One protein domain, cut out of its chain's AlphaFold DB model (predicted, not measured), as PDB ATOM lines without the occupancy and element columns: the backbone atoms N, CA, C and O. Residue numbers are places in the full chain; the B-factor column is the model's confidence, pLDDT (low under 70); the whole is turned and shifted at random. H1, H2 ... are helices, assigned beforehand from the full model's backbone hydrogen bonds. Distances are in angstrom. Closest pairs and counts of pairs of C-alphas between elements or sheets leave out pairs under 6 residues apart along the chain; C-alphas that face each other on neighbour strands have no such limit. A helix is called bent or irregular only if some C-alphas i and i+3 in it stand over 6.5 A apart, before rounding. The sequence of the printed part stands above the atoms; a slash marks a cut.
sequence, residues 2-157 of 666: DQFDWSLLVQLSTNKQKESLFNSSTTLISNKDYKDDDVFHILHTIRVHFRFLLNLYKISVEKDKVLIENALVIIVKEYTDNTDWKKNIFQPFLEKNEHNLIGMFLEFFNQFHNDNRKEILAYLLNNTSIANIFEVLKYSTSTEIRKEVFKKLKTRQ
ATOM      1  N   ASP A   2       0.758 -24.614 149.650       41.44
ATOM      2  CA  ASP A   2      -0.521 -24.572 150.378       41.44
ATOM      3  C   ASP A   2      -0.592 -23.507 151.480       41.44
ATOM      4  O   ASP A   2      -1.572 -23.427 152.210       41.44
ATOM      5  N   GLN A   3       0.448 -22.680 151.609       49.50
ATOM      6  CA  GLN A   3       0.500 -21.577 152.580       49.50
ATOM      7  C   GLN A   3       0.187 -20.208 151.964       49.50
ATOM      8  O   GLN A   3       0.033 -19.236 152.699       49.50
ATOM      9  N   PHE A   4       0.100 -20.111 150.634       61.34
ATOM     10  CA  PHE A   4      -0.168 -18.857 149.938       61.34
ATOM     11  C   PHE A   4      -1.574 -18.887 149.338       61.34
ATOM     12  O   PHE A   4      -1.888 -19.767 148.536       61.34
ATOM     13  N   ASP A   5      -2.420 -17.930 149.724       71.50
ATOM     14  CA  ASP A   5      -3.770 -17.800 149.174       71.50
ATOM     15  C   ASP A   5      -3.714 -17.172 147.775       71.50
ATOM     16  O   ASP A   5      -3.772 -15.955 147.580       71.50
ATOM     17  N   TRP A   6      -3.574 -18.041 146.779       76.12
ATOM     18  CA  TRP A   6      -3.536 -17.659 145.374       76.12
ATOM     19  C   TRP A   6      -4.833 -16.995 144.896       76.12
ATOM     20  O   TRP A   6      -4.788 -16.203 143.952       76.12
ATOM     21  N   SER A   7      -5.970 -17.252 145.556       71.44
ATOM     22  CA  SER A   7      -7.239 -16.609 145.200       71.44
ATOM     23  C   SER A   7      -7.195 -15.111 145.498       71.44
ATOM     24  O   SER A   7      -7.608 -14.296 144.671       71.44
ATOM     25  N   LEU A   8      -6.587 -14.736 146.628       76.50
ATOM     26  CA  LEU A   8      -6.411 -13.348 147.031       76.50
ATOM     27  C   LEU A   8      -5.472 -12.601 146.073       76.50
ATOM     28  O   LEU A   8      -5.753 -11.463 145.699       76.50
ATOM     29  N   LEU A   9      -4.393 -13.247 145.614       80.06
ATOM     30  CA  LEU A   9      -3.495 -12.668 144.608       80.06
ATOM     31  C   LEU A   9      -4.250 -12.336 143.318       80.06
ATOM     32  O   LEU A   9      -4.093 -11.239 142.783       80.06
ATOM     33  N   VAL A  10      -5.080 -13.260 142.825       81.06
ATOM     34  CA  VAL A  10      -5.888 -13.026 141.624       81.06
ATOM     35  C   VAL A  10      -6.891 -11.903 141.878       81.06
ATOM     36  O   VAL A  10      -6.962 -10.974 141.082       81.06
ATOM     37  N   GLN A  11      -7.609 -11.906 143.001       79.38
ATOM     38  CA  GLN A  11      -8.581 -10.853 143.322       79.38
ATOM     39  C   GLN A  11      -7.961  -9.450 143.385       79.38
ATOM     40  O   GLN A  11      -8.571  -8.492 142.914       79.38
ATOM     41  N   LEU A  12      -6.750  -9.333 143.932       82.38
ATOM     42  CA  LEU A  12      -6.042  -8.059 144.084       82.38
ATOM     43  C   LEU A  12      -5.252  -7.642 142.830       82.38
ATOM     44  O   LEU A  12      -4.781  -6.507 142.752       82.38
ATOM     45  N   SER A  13      -5.103  -8.531 141.845       84.50
ATOM     46  CA  SER A  13      -4.373  -8.251 140.607       84.50
ATOM     47  C   SER A  13      -5.204  -7.428 139.622       84.50
ATOM     48  O   SER A  13      -6.379  -7.698 139.370       84.50
ATOM     49  N   THR A  14      -4.562  -6.458 138.974       87.00
ATOM     50  CA  THR A  14      -5.139  -5.745 137.825       87.00
ATOM     51  C   THR A  14      -5.333  -6.687 136.631       87.00
ATOM     52  O   THR A  14      -4.633  -7.691 136.506       87.00
ATOM     53  N   ASN A  15      -6.219  -6.339 135.690       82.62
ATOM     54  CA  ASN A  15      -6.438  -7.151 134.480       82.62
ATOM     55  C   ASN A  15      -5.135  -7.431 133.712       82.62
ATOM     56  O   ASN A  15      -4.916  -8.553 133.277       82.62
ATOM     57  N   LYS A  16      -4.233  -6.444 133.616       84.38
ATOM     58  CA  LYS A  16      -2.936  -6.599 132.939       84.38
ATOM     59  C   LYS A  16      -2.003  -7.571 133.673       84.38
ATOM     60  O   LYS A  16      -1.281  -8.332 133.038       84.38
ATOM     61  N   GLN A  17      -2.016  -7.559 135.008       86.06
ATOM     62  CA  GLN A  17      -1.253  -8.516 135.818       86.06
ATOM     63  C   GLN A  17      -1.824  -9.930 135.695       86.06
ATOM     64  O   GLN A  17      -1.054 -10.871 135.543       86.06
ATOM     65  N   LYS A  18      -3.156 -10.074 135.697       85.38
ATOM     66  CA  LYS A  18      -3.836 -11.356 135.459       85.38
ATOM     67  C   LYS A  18      -3.484 -11.928 134.091       85.38
ATOM     68  O   LYS A  18      -3.069 -13.074 134.000       85.38
ATOM     69  N   GLU A  19      -3.579 -11.113 133.047       82.25
ATOM     70  CA  GLU A  19      -3.239 -11.508 131.681       82.25
ATOM     71  C   GLU A  19      -1.771 -11.944 131.572       82.25
ATOM     72  O   GLU A  19      -1.481 -13.012 131.040       82.25
ATOM     73  N   SER A  20      -0.849 -11.178 132.164       83.75
ATOM     74  CA  SER A  20       0.570 -11.546 132.232       83.75
ATOM     75  C   SER A  20       0.818 -12.847 133.002       83.75
ATOM     76  O   SER A  20       1.718 -13.600 132.640       83.75
ATOM     77  N   LEU A  21       0.078 -13.090 134.085       85.44
ATOM     78  CA  LEU A  21       0.211 -14.291 134.904       85.44
ATOM     79  C   LEU A  21      -0.298 -15.516 134.141       85.44
ATOM     80  O   LEU A  21       0.409 -16.519 134.038       85.44
ATOM     81  N   PHE A  22      -1.505 -15.427 133.582       87.00
ATOM     82  CA  PHE A  22      -2.162 -16.547 132.913       87.00
ATOM     83  C   PHE A  22      -1.457 -16.923 131.609       87.00
ATOM     84  O   PHE A  22      -1.223 -18.107 131.366       87.00
ATOM     85  N   ASN A  23      -1.004 -15.929 130.840       82.44
ATOM     86  CA  ASN A  23      -0.318 -16.134 129.565       82.44
ATOM     87  C   ASN A  23       1.204 -16.290 129.710       82.44
ATOM     88  O   ASN A  23       1.917 -16.238 128.713       82.44
ATOM     89  N   SER A  24       1.743 -16.483 130.914       79.06
ATOM     90  CA  SER A  24       3.197 -16.596 131.124       79.06
ATOM     91  C   SER A  24       3.844 -17.765 130.367       79.06
ATOM     92  O   SER A  24       5.006 -17.658 129.963       79.06
ATOM     93  N   SER A  25       3.088 -18.829 130.074       71.44
ATOM     94  CA  SER A  25       3.500 -19.871 129.129       71.44
ATOM     95  C   SER A  25       3.825 -19.289 127.753       71.44
ATOM     96  O   SER A  25       4.869 -19.617 127.202       71.44
ATOM     97  N   THR A  26       3.000 -18.386 127.209       68.94
ATOM     98  CA  THR A  26       3.201 -17.787 125.868       68.94
ATOM     99  C   THR A  26       4.496 -16.990 125.749       68.94
ATOM    100  O   THR A  26       5.124 -16.946 124.692       68.94
ATOM    101  N   THR A  27       4.976 -16.435 126.857       66.38
ATOM    102  CA  THR A  27       6.274 -15.764 126.906       66.38
ATOM    103  C   THR A  27       7.427 -16.770 126.874       66.38
ATOM    104  O   THR A  27       8.415 -16.534 126.179       66.38
ATOM    105  N   LEU A  28       7.281 -17.919 127.548       62.97
ATOM    106  CA  LEU A  28       8.229 -19.046 127.485       62.97
ATOM    107  C   LEU A  28       8.271 -19.680 126.080       62.97
ATOM    108  O   LEU A  28       9.304 -20.202 125.677       62.97
ATOM    109  N   ILE A  29       7.176 -19.572 125.320       60.34
ATOM    110  CA  ILE A  29       6.999 -20.094 123.952       60.34
ATOM    111  C   ILE A  29       7.772 -19.289 122.885       60.34
ATOM    112  O   ILE A  29       8.141 -19.822 121.838       60.34
ATOM    113  N   SER A  30       8.028 -18.000 123.123       56.47
ATOM    114  CA  SER A  30       8.552 -17.076 122.099       56.47
ATOM    115  C   SER A  30      10.059 -17.169 121.787       56.47
ATOM    116  O   SER A  30      10.489 -16.625 120.769       56.47
ATOM    117  N   ASN A  31      10.862 -17.881 122.584       52.69
ATOM    118  CA  ASN A  31      12.296 -18.075 122.324       52.69
ATOM    119  C   ASN A  31      12.510 -19.445 121.662       52.69
ATOM    120  O   ASN A  31      12.259 -20.463 122.279       52.69
ATOM    121  N   LYS A  32      12.914 -19.491 120.386       55.16
ATOM    122  CA  LYS A  32      12.779 -20.698 119.538       55.16
ATOM    123  C   LYS A  32      14.045 -21.523 119.268       55.16
ATOM    124  O   LYS A  32      13.948 -22.488 118.520       55.16
ATOM    125  N   ASP A  33      15.179 -21.236 119.903       54.00
ATOM    126  CA  ASP A  33      16.420 -22.007 119.701       54.00
ATOM    127  C   ASP A  33      16.884 -22.672 121.001       54.00
ATOM    128  O   ASP A  33      17.839 -22.240 121.648       54.00
ATOM    129  N   TYR A  34      16.186 -23.734 121.397       59.53
ATOM    130  CA  TYR A  34      16.591 -24.572 122.522       59.53
ATOM    131  C   TYR A  34      17.341 -25.806 122.027       59.53
ATOM    132  O   TYR A  34      16.973 -26.404 121.014       59.53
ATOM    133  N   LYS A  35      18.393 -26.201 122.749       64.38
ATOM    134  CA  LYS A  35      19.043 -27.496 122.522       64.38
ATOM    135  C   LYS A  35      18.078 -28.611 122.930       64.38
ATOM    136  O   LYS A  35      17.239 -28.405 123.803       64.38
ATOM    137  N   ASP A  36      18.218 -29.795 122.335       64.06
ATOM    138  CA  ASP A  36      17.346 -30.946 122.631       64.06
ATOM    139  C   ASP A  36      17.280 -31.276 124.135       64.06
ATOM    140  O   ASP A  36      16.215 -31.639 124.635       64.06
ATOM    141  N   ASP A  37      18.373 -31.046 124.871       67.31
ATOM    142  CA  ASP A  37      18.458 -31.260 126.322       67.31
ATOM    143  C   ASP A  37      17.594 -30.276 127.147       67.31
ATOM    144  O   ASP A  37      17.144 -30.611 128.244       67.31
ATOM    145  N   ASP A  38      17.298 -29.080 126.624       76.69
ATOM    146  CA  ASP A  38      16.529 -28.042 127.331       76.69
ATOM    147  C   ASP A  38      15.006 -28.217 127.165       76.69
ATOM    148  O   ASP A  38      14.218 -27.744 127.992       76.69
ATOM    149  N   VAL A  39      14.570 -28.938 126.123       80.62
ATOM    150  CA  VAL A  39      13.147 -29.135 125.784       80.62
ATOM    151  C   VAL A  39      12.385 -29.805 126.926       80.62
ATOM    152  O   VAL A  39      11.266 -29.407 127.254       80.62
ATOM    153  N   PHE A  40      13.005 -30.785 127.586       81.88
ATOM    154  CA  PHE A  40      12.404 -31.475 128.726       81.88
ATOM    155  C   PHE A  40      12.081 -30.509 129.878       81.88
ATOM    156  O   PHE A  40      10.988 -30.551 130.449       81.88
ATOM    157  N   HIS A  41      13.007 -29.602 130.206       82.75
ATOM    158  CA  HIS A  41      12.823 -28.617 131.276       82.75
ATOM    159  C   HIS A  41      11.728 -27.599 130.946       82.75
ATOM    160  O   HIS A  41      10.970 -27.190 131.833       82.75
ATOM    161  N   ILE A  42      11.596 -27.233 129.672       83.75
ATOM    162  CA  ILE A  42      10.544 -26.329 129.195       83.75
ATOM    163  C   ILE A  42       9.178 -26.995 129.306       83.75
ATOM    164  O   ILE A  42       8.279 -26.426 129.926       83.75
ATOM    165  N   LEU A  43       9.030 -28.219 128.789       85.62
ATOM    166  CA  LEU A  43       7.788 -28.983 128.914       85.62
ATOM    167  C   LEU A  43       7.397 -29.161 130.382       85.62
ATOM    168  O   LEU A  43       6.239 -28.963 130.740       85.62
ATOM    169  N   HIS A  44       8.362 -29.446 131.260       86.19
ATOM    170  CA  HIS A  44       8.104 -29.529 132.694       86.19
ATOM    171  C   HIS A  44       7.618 -28.194 133.282       86.19
ATOM    172  O   HIS A  44       6.654 -28.172 134.045       86.19
ATOM    173  N   THR A  45       8.229 -27.073 132.894       87.06
ATOM    174  CA  THR A  45       7.818 -25.731 133.340       87.06
ATOM    175  C   THR A  45       6.396 -25.402 132.887       87.06
ATOM    176  O   THR A  45       5.584 -24.932 133.685       87.06
ATOM    177  N   ILE A  46       6.056 -25.717 131.634       89.06
ATOM    178  CA  ILE A  46       4.704 -25.533 131.097       89.06
ATOM    179  C   ILE A  46       3.707 -26.410 131.852       89.06
ATOM    180  O   ILE A  46       2.641 -25.929 132.218       89.06
ATOM    181  N   ARG A  47       4.052 -27.667 132.153       89.62
ATOM    182  CA  ARG A  47       3.206 -28.568 132.952       89.62
ATOM    183  C   ARG A  47       2.961 -28.031 134.364       89.62
ATOM    184  O   ARG A  47       1.835 -28.107 134.851       89.62
ATOM    185  N   VAL A  48       3.976 -27.459 135.015       88.38
ATOM    186  CA  VAL A  48       3.819 -26.804 136.328       88.38
ATOM    187  C   VAL A  48       2.873 -25.608 136.225       88.38
ATOM    188  O   VAL A  48       1.961 -25.491 137.043       88.38
ATOM    189  N   HIS A  49       3.038 -24.766 135.201       90.44
ATOM    190  CA  HIS A  49       2.130 -23.642 134.952       90.44
ATOM    191  C   HIS A  49       0.699 -24.112 134.661       90.44
ATOM    192  O   HIS A  49      -0.255 -23.584 135.221       90.44
ATOM    193  N   PHE A  50       0.534 -25.168 133.867       91.44
ATOM    194  CA  PHE A  50      -0.769 -25.759 133.567       91.44
ATOM    195  C   PHE A  50      -1.472 -26.248 134.841       91.44
ATOM    196  O   PHE A  50      -2.628 -25.909 135.084       91.44
ATOM    197  N   ARG A  51      -0.760 -26.975 135.716       89.88
ATOM    198  CA  ARG A  51      -1.286 -27.398 137.029       89.88
ATOM    199  C   ARG A  51      -1.643 -26.207 137.915       89.88
ATOM    200  O   ARG A  51      -2.659 -26.236 138.605       89.88
ATOM    201  N   PHE A  52      -0.821 -25.162 137.895       89.38
ATOM    202  CA  PHE A  52      -1.096 -23.926 138.616       89.38
ATOM    203  C   PHE A  52      -2.400 -23.271 138.137       89.38
ATOM    204  O   PHE A  52      -3.237 -22.924 138.967       89.38
ATOM    205  N   LEU A  53      -2.623 -23.189 136.823       91.38
ATOM    206  CA  LEU A  53      -3.869 -22.681 136.247       91.38
ATOM    207  C   LEU A  53      -5.089 -23.526 136.647       91.38
ATOM    208  O   LEU A  53      -6.110 -22.956 137.022       91.38
ATOM    209  N   LEU A  54      -4.993 -24.861 136.650       90.75
ATOM    210  CA  LEU A  54      -6.085 -25.730 137.121       90.75
ATOM    211  C   LEU A  54      -6.415 -25.500 138.604       90.75
ATOM    212  O   LEU A  54      -7.581 -25.390 138.985       90.75
ATOM    213  N   ASN A  55      -5.393 -25.362 139.449       88.12
ATOM    214  CA  ASN A  55      -5.592 -25.057 140.865       88.12
ATOM    215  C   ASN A  55      -6.198 -23.662 141.075       88.12
ATOM    216  O   ASN A  55      -7.073 -23.499 141.924       88.12
ATOM    217  N   LEU A  56      -5.782 -22.668 140.283       88.56
ATOM    218  CA  LEU A  56      -6.394 -21.341 140.284       88.56
ATOM    219  C   LEU A  56      -7.857 -21.392 139.850       88.56
ATOM    220  O   LEU A  56      -8.693 -20.744 140.476       88.56
ATOM    221  N   TYR A  57      -8.179 -22.167 138.814       89.94
ATOM    222  CA  TYR A  57      -9.546 -22.332 138.325       89.94
ATOM    223  C   TYR A  57     -10.489 -22.787 139.446       89.94
ATOM    224  O   TYR A  57     -11.559 -22.206 139.633       89.94
ATOM    225  N   LYS A  58     -10.047 -23.763 140.252       85.19
ATOM    226  CA  LYS A  58     -10.807 -24.318 141.382       85.19
ATOM    227  C   LYS A  58     -11.226 -23.265 142.419       85.19
ATOM    228  O   LYS A  58     -12.295 -23.394 143.008       85.19
ATOM    229  N   ILE A  59     -10.398 -22.248 142.652       84.69
ATOM    230  CA  ILE A  59     -10.591 -21.244 143.717       84.69
ATOM    231  C   ILE A  59     -11.022 -19.863 143.193       84.69
ATOM    232  O   ILE A  59     -11.184 -18.930 143.978       84.69
ATOM    233  N   SER A  60     -11.185 -19.708 141.876       84.25
ATOM    234  CA  SER A  60     -11.477 -18.421 141.234       84.25
ATOM    235  C   SER A  60     -12.976 -18.147 141.087       84.25
ATOM    236  O   SER A  60     -13.798 -19.056 140.973       84.25
ATOM    237  N   VAL A  61     -13.330 -16.860 141.034       83.56
ATOM    238  CA  VAL A  61     -14.679 -16.398 140.671       83.56
ATOM    239  C   VAL A  61     -14.933 -16.560 139.170       83.56
ATOM    240  O   VAL A  61     -13.995 -16.583 138.375       83.56
ATOM    241  N   GLU A  62     -16.204 -16.599 138.765       83.19
ATOM    242  CA  GLU A  62     -16.623 -16.939 137.395       83.19
ATOM    243  C   GLU A  62     -15.944 -16.108 136.295       83.19
ATOM    244  O   GLU A  62     -15.471 -16.636 135.294       83.19
ATOM    245  N   LYS A  63     -15.808 -14.796 136.515       83.06
ATOM    246  CA  LYS A  63     -15.138 -13.901 135.562       83.06
ATOM    247  C   LYS A  63     -13.680 -14.303 135.301       83.06
ATOM    248  O   LYS A  63     -13.211 -14.197 134.172       83.06
ATOM    249  N   ASP A  64     -12.966 -14.727 136.340       85.56
ATOM    250  CA  ASP A  64     -11.558 -15.113 136.239       85.56
ATOM    251  C   ASP A  64     -11.409 -16.542 135.699       85.56
ATOM    252  O   ASP A  64     -10.458 -16.813 134.968       85.56
ATOM    253  N   LYS A  65     -12.382 -17.428 135.962       89.56
ATOM    254  CA  LYS A  65     -12.439 -18.773 135.371       89.56
ATOM    255  C   LYS A  65     -12.408 -18.736 133.847       89.56
ATOM    256  O   LYS A  65     -11.600 -19.445 133.261       89.56
ATOM    257  N   VAL A  66     -13.194 -17.862 133.213       89.12
ATOM    258  CA  VAL A  66     -13.189 -17.699 131.745       89.12
ATOM    259  C   VAL A  66     -11.794 -17.335 131.220       89.12
ATOM    260  O   VAL A  66     -11.339 -17.880 130.220       89.12
ATOM    261  N   LEU A  67     -11.082 -16.433 131.904       88.38
ATOM    262  CA  LEU A  67      -9.730 -16.029 131.501       88.38
ATOM    263  C   LEU A  67      -8.720 -17.173 131.652       88.38
ATOM    264  O   LEU A  67      -7.861 -17.352 130.790       88.38
ATOM    265  N   ILE A  68      -8.835 -17.947 132.732       91.56
ATOM    266  CA  ILE A  68      -7.990 -19.118 132.983       91.56
ATOM    267  C   ILE A  68      -8.265 -20.210 131.943       91.56
ATOM    268  O   ILE A  68      -7.319 -20.767 131.392       91.56
ATOM    269  N   GLU A  69      -9.534 -20.485 131.627       92.94
ATOM    270  CA  GLU A  69      -9.914 -21.432 130.574       92.94
ATOM    271  C   GLU A  69      -9.303 -21.037 129.232       92.94
ATOM    272  O   GLU A  69      -8.684 -21.875 128.585       92.94
ATOM    273  N   ASN A  70      -9.383 -19.763 128.842       90.81
ATOM    274  CA  ASN A  70      -8.787 -19.287 127.591       90.81
ATOM    275  C   ASN A  70      -7.263 -19.509 127.558       90.81
ATOM    276  O   ASN A  70      -6.721 -19.924 126.535       90.81
ATOM    277  N   ALA A  71      -6.564 -19.281 128.674       91.31
ATOM    278  CA  ALA A  71      -5.131 -19.562 128.769       91.31
ATOM    279  C   ALA A  71      -4.826 -21.068 128.658       91.31
ATOM    280  O   ALA A  71      -3.880 -21.463 127.974       91.31
ATOM    281  N   LEU A  72      -5.651 -21.923 129.274       93.56
ATOM    282  CA  LEU A  72      -5.542 -23.379 129.146       93.56
ATOM    283  C   LEU A  72      -5.795 -23.842 127.704       93.56
ATOM    284  O   LEU A  72      -5.039 -24.673 127.206       93.56
ATOM    285  N   VAL A  73      -6.792 -23.277 127.016       92.94
ATOM    286  CA  VAL A  73      -7.084 -23.544 125.595       92.94
ATOM    287  C   VAL A  73      -5.856 -23.252 124.726       92.94
ATOM    288  O   VAL A  73      -5.490 -24.080 123.893       92.94
ATOM    289  N   ILE A  74      -5.187 -22.112 124.944       90.62
ATOM    290  CA  ILE A  74      -3.963 -21.742 124.214       90.62
ATOM    291  C   ILE A  74      -2.867 -22.789 124.440       90.62
ATOM    292  O   ILE A  74      -2.289 -23.283 123.474       90.62
ATOM    293  N   ILE A  75      -2.618 -23.185 125.693       90.69
ATOM    294  CA  ILE A  75      -1.587 -24.189 125.993       90.69
ATOM    295  C   ILE A  75      -1.935 -25.538 125.353       90.69
ATOM    296  O   ILE A  75      -1.065 -26.152 124.743       90.69
ATOM    297  N   VAL A  76      -3.193 -25.991 125.439       92.12
ATOM    298  CA  VAL A  76      -3.640 -27.244 124.802       92.12
ATOM    299  C   VAL A  76      -3.396 -27.195 123.294       92.12
ATOM    300  O   VAL A  76      -2.872 -28.158 122.740       92.12
ATOM    301  N   LYS A  77      -3.714 -26.073 122.640       90.25
ATOM    302  CA  LYS A  77      -3.509 -25.881 121.199       90.25
ATOM    303  C   LYS A  77      -2.048 -25.858 120.769       90.25
ATOM    304  O   LYS A  77      -1.756 -26.172 119.623       90.25
ATOM    305  N   GLU A  78      -1.140 -25.436 121.633       86.81
ATOM    306  CA  GLU A  78       0.277 -25.333 121.280       86.81
ATOM    307  C   GLU A  78       1.095 -26.554 121.719       86.81
ATOM    308  O   GLU A  78       2.117 -26.849 121.101       86.81
ATOM    309  N   TYR A  79       0.634 -27.269 122.751       87.50
ATOM    310  CA  TYR A  79       1.360 -28.361 123.404       87.50
ATOM    311  C   TYR A  79       0.577 -29.676 123.490       87.50
ATOM    312  O   TYR A  79       0.789 -30.475 124.405       87.50
ATOM    313  N   THR A  80      -0.301 -29.929 122.523       87.81
ATOM    314  CA  THR A  80      -0.911 -31.251 122.327       87.81
ATOM    315  C   THR A  80      -0.696 -31.710 120.895       87.81
ATOM    316  O   THR A  80      -1.598 -31.607 120.073       87.81
ATOM    317  N   ASP A  81       0.504 -32.197 120.590       84.44
ATOM    318  CA  ASP A  81       0.837 -32.766 119.283       84.44
ATOM    319  C   ASP A  81       1.338 -34.210 119.431       84.44
ATOM    320  O   ASP A  81       2.360 -34.480 120.061       84.44
ATOM    321  N   ASN A  82       0.608 -35.176 118.877       78.12
ATOM    322  CA  ASN A  82       1.019 -36.580 118.912       78.12
ATOM    323  C   ASN A  82       2.171 -36.897 117.942       78.12
ATOM    324  O   ASN A  82       2.821 -37.927 118.084       78.12
ATOM    325  N   THR A  83       2.425 -36.038 116.953       79.94
ATOM    326  CA  THR A  83       3.492 -36.227 115.957       79.94
ATOM    327  C   THR A  83       4.822 -35.605 116.380       79.94
ATOM    328  O   THR A  83       5.877 -36.055 115.934       79.94
ATOM    329  N   ASP A  84       4.789 -34.615 117.276       83.56
ATOM    330  CA  ASP A  84       5.965 -33.937 117.821       83.56
ATOM    331  C   ASP A  84       5.944 -33.963 119.357       83.56
ATOM    332  O   ASP A  84       5.320 -33.124 120.012       83.56
ATOM    333  N   TRP A  85       6.679 -34.908 119.954       79.94
ATOM    334  CA  TRP A  85       6.755 -35.048 121.414       79.94
ATOM    335  C   TRP A  85       7.257 -33.774 122.112       79.94
ATOM    336  O   TRP A  85       6.911 -33.530 123.269       79.94
ATOM    337  N   LYS A  86       8.032 -32.928 121.413       82.12
ATOM    338  CA  LYS A  86       8.554 -31.657 121.944       82.12
ATOM    339  C   LYS A  86       7.454 -30.619 122.162       82.12
ATOM    340  O   LYS A  86       7.681 -29.618 122.839       82.12
ATOM    341  N   LYS A  87       6.264 -30.862 121.613       84.69
ATOM    342  CA  LYS A  87       5.047 -30.060 121.765       84.69
ATOM    343  C   LYS A  87       3.923 -30.887 122.365       84.69
ATOM    344  O   LYS A  87       2.765 -30.758 121.980       84.69
ATOM    345  N   ASN A  88       4.255 -31.765 123.302       87.12
ATOM    346  CA  ASN A  88       3.250 -32.593 123.937       87.12
ATOM    347  C   ASN A  88       3.463 -32.655 125.444       87.12
ATOM    348  O   ASN A  88       4.295 -33.401 125.958       87.12
ATOM    349  N   ILE A  89       2.686 -31.848 126.165       88.69
ATOM    350  CA  ILE A  89       2.739 -31.806 127.627       88.69
ATOM    351  C   ILE A  89       2.027 -32.991 128.275       88.69
ATOM    352  O   ILE A  89       2.196 -33.177 129.474       88.69
ATOM    353  N   PHE A  90       1.274 -33.803 127.529       88.38
ATOM    354  CA  PHE A  90       0.561 -34.980 128.038       88.38
ATOM    355  C   PHE A  90       1.327 -36.288 127.810       88.38
ATOM    356  O   PHE A  90       0.748 -37.368 127.884       88.38
ATOM    357  N   GLN A  91       2.628 -36.201 127.532       82.00
ATOM    358  CA  GLN A  91       3.470 -37.374 127.342       82.00
ATOM    359  C   GLN A  91       3.707 -38.124 128.664       82.00
ATOM    360  O   GLN A  91       4.128 -37.501 129.645       82.00
ATOM    361  N   PRO A  92       3.532 -39.456 128.696       77.00
ATOM    362  CA  PRO A  92       3.649 -40.242 129.924       77.00
ATOM    363  C   PRO A  92       5.026 -40.180 130.591       77.00
ATOM    364  O   PRO A  92       5.119 -40.133 131.812       77.00
ATOM    365  N   PHE A  93       6.115 -40.119 129.818       78.56
ATOM    366  CA  PHE A  93       7.473 -40.066 130.379       78.56
ATOM    367  C   PHE A  93       7.768 -38.757 131.142       78.56
ATOM    368  O   PHE A  93       8.761 -38.671 131.867       78.56
ATOM    369  N   LEU A  94       6.925 -37.726 130.982       80.19
ATOM    370  CA  LEU A  94       6.989 -36.481 131.756       80.19
ATOM    371  C   LEU A  94       6.345 -36.626 133.147       80.19
ATOM    372  O   LEU A  94       6.472 -35.721 133.980       80.19
ATOM    373  N   GLU A  95       5.659 -37.740 133.410       76.56
ATOM    374  CA  GLU A  95       5.067 -38.059 134.702       76.56
ATOM    375  C   GLU A  95       6.125 -38.660 135.642       76.56
ATOM    376  O   GLU A  95       6.562 -39.799 135.498       76.56
ATOM    377  N   LYS A  96       6.543 -37.887 136.651       59.19
ATOM    378  CA  LYS A  96       7.251 -38.403 137.834       59.19
ATOM    379  C   LYS A  96       6.355 -38.196 139.053       59.19
ATOM    380  O   LYS A  96       5.835 -37.096 139.236       59.19
ATOM    381  N   ASN A  97       6.230 -39.220 139.896       49.41
ATOM    382  CA  ASN A  97       5.532 -39.178 141.190       49.41
ATOM    383  C   ASN A  97       3.994 -39.000 141.106       49.41
ATOM    384  O   ASN A  97       3.450 -38.076 141.702       49.41
ATOM    385  N   GLU A  98       3.298 -39.894 140.390       49.00
ATOM    386  CA  GLU A  98       1.849 -40.196 140.551       49.00
ATOM    387  C   GLU A  98       0.792 -39.155 140.121       49.00
ATOM    388  O   GLU A  98      -0.379 -39.322 140.436       49.00
ATOM    389  N   HIS A  99       1.117 -38.112 139.353       61.12
ATOM    390  CA  HIS A  99       0.113 -37.088 139.002       61.12
ATOM    391  C   HIS A  99      -0.139 -36.973 137.500       61.12
ATOM    392  O   HIS A  99       0.293 -35.996 136.890       61.12
ATOM    393  N   ASN A 100      -0.876 -37.932 136.928       79.50
ATOM    394  CA  ASN A 100      -1.329 -37.896 135.533       79.50
ATOM    395  C   ASN A 100      -1.957 -36.525 135.190       79.50
ATOM    396  O   ASN A 100      -3.066 -36.210 135.630       79.50
ATOM    397  N   LEU A 101      -1.247 -35.706 134.404       88.06
ATOM    398  CA  LEU A 101      -1.691 -34.353 134.071       88.06
ATOM    399  C   LEU A 101      -2.961 -34.359 133.219       88.06
ATOM    400  O   LEU A 101      -3.809 -33.493 133.431       88.06
ATOM    401  N   ILE A 102      -3.091 -35.304 132.276       88.81
ATOM    402  CA  ILE A 102      -4.293 -35.383 131.440       88.81
ATOM    403  C   ILE A 102      -5.503 -35.744 132.309       88.81
ATOM    404  O   ILE A 102      -6.528 -35.079 132.210       88.81
ATOM    405  N   GLY A 103      -5.360 -36.686 133.246       87.06
ATOM    406  CA  GLY A 103      -6.426 -37.037 134.190       87.06
ATOM    407  C   GLY A 103      -6.857 -35.841 135.042       87.06
ATOM    408  O   GLY A 103      -8.029 -35.470 135.040       87.06
ATOM    409  N   MET A 104      -5.897 -35.154 135.678       87.56
ATOM    410  CA  MET A 104      -6.172 -33.940 136.462       87.56
ATOM    411  C   MET A 104      -6.871 -32.855 135.636       87.56
ATOM    412  O   MET A 104      -7.789 -32.201 136.116       87.56
ATOM    413  N   PHE A 105      -6.430 -32.637 134.396       91.94
ATOM    414  CA  PHE A 105      -7.058 -31.678 133.494       91.94
ATOM    415  C   PHE A 105      -8.515 -32.041 133.208       91.94
ATOM    416  O   PHE A 105      -9.396 -31.179 133.276       91.94
ATOM    417  N   LEU A 106      -8.771 -33.315 132.917       90.81
ATOM    418  CA  LEU A 106     -10.085 -33.791 132.509       90.81
ATOM    419  C   LEU A 106     -11.121 -33.762 133.643       90.81
ATOM    420  O   LEU A 106     -12.309 -33.568 133.375       90.81
ATOM    421  N   GLU A 107     -10.695 -33.840 134.906       86.31
ATOM    422  CA  GLU A 107     -11.577 -33.617 136.063       86.31
ATOM    423  C   GLU A 107     -12.215 -32.216 136.058       86.31
ATOM    424  O   GLU A 107     -13.392 -32.063 136.404       86.31
ATOM    425  N   PHE A 108     -11.468 -31.192 135.626       87.00
ATOM    426  CA  PHE A 108     -11.962 -29.812 135.528       87.00
ATOM    427  C   PHE A 108     -12.600 -29.503 134.178       87.00
ATOM    428  O   PHE A 108     -13.565 -28.746 134.127       87.00
ATOM    429  N   PHE A 109     -12.101 -30.106 133.097       88.50
ATOM    430  CA  PHE A 109     -12.567 -29.899 131.723       88.50
ATOM    431  C   PHE A 109     -14.094 -29.972 131.580       88.50
ATOM    432  O   PHE A 109     -14.695 -29.177 130.857       88.50
ATOM    433  N   ASN A 110     -14.742 -30.892 132.301       81.75
ATOM    434  CA  ASN A 110     -16.195 -31.034 132.271       81.75
ATOM    435  C   ASN A 110     -16.930 -29.740 132.677       81.75
ATOM    436  O   ASN A 110     -17.992 -29.452 132.124       81.75
ATOM    437  N   GLN A 111     -16.357 -28.954 133.591       81.56
ATOM    438  CA  GLN A 111     -16.933 -27.726 134.153       81.56
ATOM    439  C   GLN A 111     -16.693 -26.485 133.287       81.56
ATOM    440  O   GLN A 111     -17.243 -25.428 133.583       81.56
ATOM    441  N   PHE A 112     -15.871 -26.594 132.242       88.31
ATOM    442  CA  PHE A 112     -15.506 -25.442 131.428       88.31
ATOM    443  C   PHE A 112     -16.698 -24.894 130.653       88.31
ATOM    444  O   PHE A 112     -17.641 -25.620 130.310       88.31
ATOM    445  N   HIS A 113     -16.615 -23.609 130.312       87.25
ATOM    446  CA  HIS A 113     -17.601 -22.971 129.459       87.25
ATOM    447  C   HIS A 113     -17.709 -23.719 128.137       87.25
ATOM    448  O   HIS A 113     -16.721 -24.175 127.560       87.25
ATOM    449  N   ASN A 114     -18.939 -23.839 127.645       84.06
ATOM    450  CA  ASN A 114     -19.248 -24.722 126.532       84.06
ATOM    451  C   ASN A 114     -18.407 -24.448 125.270       84.06
ATOM    452  O   ASN A 114     -18.045 -25.399 124.582       84.06
ATOM    453  N   ASP A 115     -18.089 -23.188 124.977       86.50
ATOM    454  CA  ASP A 115     -17.306 -22.823 123.790       86.50
ATOM    455  C   ASP A 115     -15.849 -23.294 123.924       86.50
ATOM    456  O   ASP A 115     -15.360 -24.035 123.070       86.50
ATOM    457  N   ASN A 116     -15.209 -22.994 125.060       90.19
ATOM    458  CA  ASN A 116     -13.860 -23.461 125.392       90.19
ATOM    459  C   ASN A 116     -13.782 -24.991 125.451       90.19
ATOM    460  O   ASN A 116     -12.847 -25.599 124.934       90.19
ATOM    461  N   ARG A 117     -14.796 -25.629 126.046       90.12
ATOM    462  CA  ARG A 117     -14.898 -27.085 126.155       90.12
ATOM    463  C   ARG A 117     -14.962 -27.752 124.779       90.12
ATOM    464  O   ARG A 117     -14.240 -28.717 124.545       90.12
ATOM    465  N   LYS A 118     -15.777 -27.229 123.854       88.94
ATOM    466  CA  LYS A 118     -15.866 -27.737 122.472       88.94
ATOM    467  C   LYS A 118     -14.561 -27.556 121.710       88.94
ATOM    468  O   LYS A 118     -14.129 -28.464 121.006       88.94
ATOM    469  N   GLU A 119     -13.925 -26.403 121.872       91.69
ATOM    470  CA  GLU A 119     -12.650 -26.100 121.229       91.69
ATOM    471  C   GLU A 119     -11.530 -27.038 121.698       91.69
ATOM    472  O   GLU A 119     -10.837 -27.635 120.870       91.69
ATOM    473  N   ILE A 120     -11.402 -27.234 123.014       93.31
ATOM    474  CA  ILE A 120     -10.461 -28.191 123.607       93.31
ATOM    475  C   ILE A 120     -10.766 -29.607 123.126       93.31
ATOM    476  O   ILE A 120      -9.852 -30.293 122.680       93.31
ATOM    477  N   LEU A 121     -12.028 -30.047 123.182       93.25
ATOM    478  CA  LEU A 121     -12.411 -31.401 122.781       93.25
ATOM    479  C   LEU A 121     -12.024 -31.684 121.331       93.25
ATOM    480  O   LEU A 121     -11.372 -32.689 121.047       93.25
ATOM    481  N   ALA A 122     -12.372 -30.774 120.420       92.31
ATOM    482  CA  ALA A 122     -12.022 -30.891 119.012       92.31
ATOM    483  C   ALA A 122     -10.502 -30.968 118.814       92.31
ATOM    484  O   ALA A 122     -10.029 -31.713 117.952       92.31
ATOM    485  N   TYR A 123      -9.727 -30.227 119.610       91.88
ATOM    486  CA  TYR A 123      -8.273 -30.267 119.534       91.88
ATOM    487  C   TYR A 123      -7.698 -31.580 120.081       91.88
ATOM    488  O   TYR A 123      -6.901 -32.218 119.390       91.88
ATOM    489  N   LEU A 124      -8.142 -32.028 121.261       92.44
ATOM    490  CA  LEU A 124      -7.725 -33.293 121.870       92.44
ATOM    491  C   LEU A 124      -8.014 -34.466 120.932       92.44
ATOM    492  O   LEU A 124      -7.097 -35.195 120.565       92.44
ATOM    493  N   LEU A 125      -9.256 -34.602 120.455       91.44
ATOM    494  CA  LEU A 125      -9.674 -35.716 119.596       91.44
ATOM    495  C   LEU A 125      -8.876 -35.819 118.289       91.44
ATOM    496  O   LEU A 125      -8.818 -36.892 117.686       91.44
ATOM    497  N   ASN A 126      -8.289 -34.720 117.818       89.19
ATOM    498  CA  ASN A 126      -7.540 -34.697 116.568       89.19
ATOM    499  C   ASN A 126      -6.027 -34.815 116.763       89.19
ATOM    500  O   ASN A 126      -5.392 -35.461 115.933       89.19
ATOM    501  N   ASN A 127      -5.473 -34.262 117.843       88.81
ATOM    502  CA  ASN A 127      -4.026 -34.080 117.986       88.81
ATOM    503  C   ASN A 127      -3.394 -34.872 119.141       88.81
ATOM    504  O   ASN A 127      -2.185 -34.794 119.324       88.81
ATOM    505  N   THR A 128      -4.167 -35.653 119.905       87.19
ATOM    506  CA  THR A 128      -3.636 -36.500 120.988       87.19
ATOM    507  C   THR A 128      -3.558 -37.988 120.616       87.19
ATOM    508  O   THR A 128      -4.153 -38.433 119.619       87.19
ATOM    509  N   SER A 129      -2.813 -38.751 121.423       84.50
ATOM    510  CA  SER A 129      -2.678 -40.211 121.324       84.50
ATOM    511  C   SER A 129      -4.011 -40.918 121.570       84.50
ATOM    512  O   SER A 129      -4.932 -40.350 122.160       84.50
ATOM    513  N   ILE A 130      -4.140 -42.175 121.135       86.44
ATOM    514  CA  ILE A 130      -5.376 -42.927 121.375       86.44
ATOM    515  C   ILE A 130      -5.622 -43.148 122.873       86.44
ATOM    516  O   ILE A 130      -6.758 -42.996 123.320       86.44
ATOM    517  N   ALA A 131      -4.563 -43.398 123.651       83.69
ATOM    518  CA  ALA A 131      -4.630 -43.563 125.102       83.69
ATOM    519  C   ALA A 131      -5.248 -42.327 125.776       83.69
ATOM    520  O   ALA A 131      -6.184 -42.437 126.564       83.69
ATOM    521  N   ASN A 132      -4.825 -41.128 125.370       87.19
ATOM    522  CA  ASN A 132      -5.387 -39.884 125.889       87.19
ATOM    523  C   ASN A 132      -6.850 -39.663 125.457       87.19
ATOM    524  O   ASN A 132      -7.610 -39.045 126.198       87.19
ATOM    525  N   ILE A 133      -7.286 -40.176 124.298       90.44
ATOM    526  CA  ILE A 133      -8.712 -40.159 123.918       90.44
ATOM    527  C   ILE A 133      -9.533 -41.075 124.838       90.44
ATOM    528  O   ILE A 133     -10.644 -40.707 125.227       90.44
ATOM    529  N   PHE A 134      -8.999 -42.235 125.228       89.12
ATOM    530  CA  PHE A 134      -9.642 -43.097 126.224       89.12
ATOM    531  C   PHE A 134      -9.704 -42.439 127.608       89.12
ATOM    532  O   PHE A 134     -10.725 -42.558 128.285       89.12
ATOM    533  N   GLU A 135      -8.692 -41.664 128.002       88.69
ATOM    534  CA  GLU A 135      -8.760 -40.858 129.227       88.69
ATOM    535  C   GLU A 135      -9.877 -39.798 129.147       88.69
ATOM    536  O   GLU A 135     -10.646 -39.652 130.099       88.69
ATOM    537  N   VAL A 136     -10.067 -39.125 128.000       91.62
ATOM    538  CA  VAL A 136     -11.220 -38.217 127.799       91.62
ATOM    539  C   VAL A 136     -12.537 -38.960 128.022       91.62
ATOM    540  O   VAL A 136     -13.426 -38.431 128.686       91.62
ATOM    541  N   LEU A 137     -12.670 -40.187 127.510       89.88
ATOM    542  CA  LEU A 137     -13.871 -40.996 127.717       89.88
ATOM    543  C   LEU A 137     -14.091 -41.334 129.198       89.88
ATOM    544  O   LEU A 137     -15.203 -41.173 129.701       89.88
ATOM    545  N   LYS A 138     -13.037 -41.787 129.882       87.12
ATOM    546  CA  LYS A 138     -13.051 -42.192 131.294       87.12
ATOM    547  C   LYS A 138     -13.523 -41.068 132.213       87.12
ATOM    548  O   LYS A 138     -14.340 -41.305 133.097       87.12
ATOM    549  N   TYR A 139     -13.036 -39.849 131.989       88.56
ATOM    550  CA  TYR A 139     -13.378 -38.687 132.810       88.56
ATOM    551  C   TYR A 139     -14.625 -37.934 132.330       88.56
ATOM    552  O   TYR A 139     -15.080 -37.014 133.009       88.56
ATOM    553  N   SER A 140     -15.202 -38.282 131.176       87.31
ATOM    554  CA  SER A 140     -16.385 -37.592 130.660       87.31
ATOM    555  C   SER A 140     -17.682 -38.206 131.177       87.31
ATOM    556  O   SER A 140     -18.010 -39.358 130.883       87.31
ATOM    557  N   THR A 141     -18.466 -37.387 131.880       83.50
ATOM    558  CA  THR A 141     -19.853 -37.699 132.261       83.50
ATOM    559  C   THR A 141     -20.870 -37.116 131.282       83.50
ATOM    560  O   THR A 141     -22.011 -37.567 131.249       83.50
ATOM    561  N   SER A 142     -20.468 -36.158 130.439       85.69
ATOM    562  CA  SER A 142     -21.334 -35.552 129.423       85.69
ATOM    563  C   SER A 142     -21.638 -36.526 128.284       85.69
ATOM    564  O   SER A 142     -20.750 -37.013 127.585       85.69
ATOM    565  N   THR A 143     -22.923 -36.751 128.045       85.75
ATOM    566  CA  THR A 143     -23.454 -37.571 126.946       85.75
ATOM    567  C   THR A 143     -23.009 -37.093 125.556       85.75
ATOM    568  O   THR A 143     -22.619 -37.920 124.733       85.75
ATOM    569  N   GLU A 144     -23.039 -35.781 125.287       87.19
ATOM    570  CA  GLU A 144     -22.592 -35.167 124.022       87.19
ATOM    571  C   GLU A 144     -21.115 -35.502 123.761       87.19
ATOM    572  O   GLU A 144     -20.764 -36.029 122.704       87.19
ATOM    573  N   ILE A 145     -20.264 -35.291 124.769       88.44
ATOM    574  CA  ILE A 145     -18.820 -35.533 124.677       88.44
ATOM    575  C   ILE A 145     -18.530 -37.021 124.474       88.44
ATOM    576  O   ILE A 145     -17.786 -37.377 123.560       88.44
ATOM    577  N   ARG A 146     -19.151 -37.908 125.266       88.69
ATOM    578  CA  ARG A 146     -18.980 -39.362 125.114       88.69
ATOM    579  C   ARG A 146     -19.346 -39.826 123.702       88.69
ATOM    580  O   ARG A 146     -18.583 -40.576 123.097       88.69
ATOM    581  N   LYS A 147     -20.456 -39.340 123.128       88.75
ATOM    582  CA  LYS A 147     -20.847 -39.653 121.739       88.75
ATOM    583  C   LYS A 147     -19.791 -39.209 120.724       88.75
ATOM    584  O   LYS A 147     -19.482 -39.967 119.802       88.75
ATOM    585  N   GLU A 148     -19.243 -38.003 120.867       90.06
ATOM    586  CA  GLU A 148     -18.186 -37.507 119.978       90.06
ATOM    587  C   GLU A 148     -16.904 -38.341 120.085       90.06
ATOM    588  O   GLU A 148     -16.327 -38.717 119.060       90.06
ATOM    589  N   VAL A 149     -16.503 -38.700 121.308       91.50
ATOM    590  CA  VAL A 149     -15.346 -39.567 121.567       91.50
ATOM    591  C   VAL A 149     -15.557 -40.945 120.938       91.50
ATOM    592  O   VAL A 149     -14.701 -41.402 120.181       91.50
ATOM    593  N   PHE A 150     -16.717 -41.580 121.142       88.81
ATOM    594  CA  PHE A 150     -17.033 -42.870 120.518       88.81
ATOM    595  C   PHE A 150     -17.028 -42.803 118.993       88.81
ATOM    596  O   PHE A 150     -16.491 -43.695 118.336       88.81
ATOM    597  N   LYS A 151     -17.595 -41.740 118.409       89.00
ATOM    598  CA  LYS A 151     -17.553 -41.522 116.960       89.00
ATOM    599  C   LYS A 151     -16.111 -41.425 116.466       89.00
ATOM    600  O   LYS A 151     -15.794 -42.005 115.431       89.00
ATOM    601  N   LYS A 152     -15.240 -40.723 117.200       89.94
ATOM    602  CA  LYS A 152     -13.823 -40.604 116.848       89.94
ATOM    603  C   LYS A 152     -13.103 -41.946 116.952       89.94
ATOM    604  O   LYS A 152     -12.441 -42.330 115.987       89.94
ATOM    605  N   LEU A 153     -13.274 -42.665 118.062       87.69
ATOM    606  CA  LEU A 153     -12.666 -43.978 118.279       87.69
ATOM    607  C   LEU A 153     -13.053 -44.951 117.157       87.69
ATOM    608  O   LEU A 153     -12.164 -45.530 116.547       87.69
ATOM    609  N   LYS A 154     -14.338 -45.009 116.764       83.94
ATOM    610  CA  LYS A 154     -14.834 -45.888 115.677       83.94
ATOM    611  C   LYS A 154     -14.193 -45.645 114.313       83.94
ATOM    612  O   LYS A 154     -14.269 -46.505 113.442       83.94
ATOM    613  N   THR A 155     -13.597 -44.473 114.105       83.25
ATOM    614  CA  THR A 155     -12.919 -44.125 112.847       83.25
ATOM    615  C   THR A 155     -11.407 -44.331 112.884       83.25
ATOM    616  O   THR A 155     -10.782 -44.302 111.825       83.25
ATOM    617  N   ARG A 156     -10.807 -44.519 114.067       81.00
ATOM    618  CA  ARG A 156      -9.368 -44.761 114.215       81.00
ATOM    619  C   ARG A 156      -9.097 -46.263 114.290       81.00
ATOM    620  O   ARG A 156      -9.808 -46.996 114.967       81.00
ATOM    621  N   GLN A 157      -8.056 -46.707 113.597       80.12
ATOM    622  CA  GLN A 157      -7.471 -48.027 113.830       80.12
ATOM    623  C   GLN A 157      -6.487 -47.917 114.992       80.12
ATOM    624  O   GLN A 157      -5.844 -46.880 115.127       80.12
TER     625      GLN A 157
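What this domain is: This is residues 2 to 157 of the 666 residues of an uncharacterized protein of Arcobacter sp. F2176 (UniProt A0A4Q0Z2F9). The chain is wound in stacked turns of helices that form a two-layer slab: H3, H5, H7 and H9 lie side by side in one layer, and H4, H6 and H8, running roughly the other way, make the second. H2 leads into the first layer beside H5, and at the same end of the slab H1 makes a corner with the last residues of H4, 56 to 59. The long link of residues 79 to 100 takes the chain from H5 to H6. The printed part has 156 residues with nine named helices, H1 to H9 in order, and no named strand; the class is all helix. It is compact, with a radius of gyration of the C-alphas of 15.9 A and spans of 49 by 40 by 28 A.

Where its parts are: The longest helix is H4, residues 36 to 59, 36.3 A from C-alpha 36 at (17.346, -30.946, 122.631) to C-alpha 59 at (-10.591, -21.244, 143.717). It is only just irregular: C-alphas 37 and 40 are 6.52 A apart. Before it come H1, residues 6 to 12, H2, residues 15 to 22, and H3, residues 24 to 29. After it come H5, residues 62 to 78, 24.8 A long; H6, residues 101 to 109; H7, residues 114 to 127, 19.8 A long; H8, residues 130 to 139; and H9, residues 143 to 155, 18.8 A long, ending with C-alpha 155 at (-12.919, -44.125, 112.847).

How they stand to each other: H4 is the hub, touching four helices. With residues 50 to 57 alone it touches H5 in a helical hairpin, at a shallow tilt of 21 degrees, opposite ways; the closest C-alphas, of Tyr 57 and Lys 65, are 5.5 A apart. H4 and H3, also a hairpin, only just touch, with 3 pairs of C-alphas within 8 A, the closest those of Ser 25 and Ile 46 at 6.1 A. H1 and H4 only just touch, Ser 7 to Ile 59 being the closest C-alphas at 5.9 A. H4 touches H6 the same way at 29 degrees, a shallow tilt, closest at the C-alphas of Leu 54 and Phe 105, 7.0 A. H5 touches H2, closest at the C-alphas of Phe 22 and Ala 71, 5.9 A, and H7, the same way at a shallow tilt of 16 degrees, closest at those of Val 73 and Ile 120, 6.1 A. H6 touches H8 at a steep tilt of 42 degrees, the C-alphas of Leu 106 and Tyr 139 being closest at 5.9 A. H7, H8 and H9 form an up-and-down bundle, each running against the one before; H8 and H9 are a hairpin, closest at the C-alphas of Leu 137 and Arg 146, 6.0 A. H5 and H6 are apart. Every O i to N i+4 pair is within hydrogen-bond range in H1, H2, H3, H7 and H8, against 17 of 20 in H4, 12 of 13 in H5, 4 of 5 in H6 and 8 of 9 in H9.

The domain as a whole: The C-alphas farthest apart, of Leu 12 and Gln 157, are 50.1 A apart. The printed part has no cut. The link from H5 to H6 is long, that from H3 to H4 is short, and the others are tight. The mean pLDDT of the printed part is 82.7; residues 2 to 4, 26 to 37 and 96 to 99 of the model are under 70.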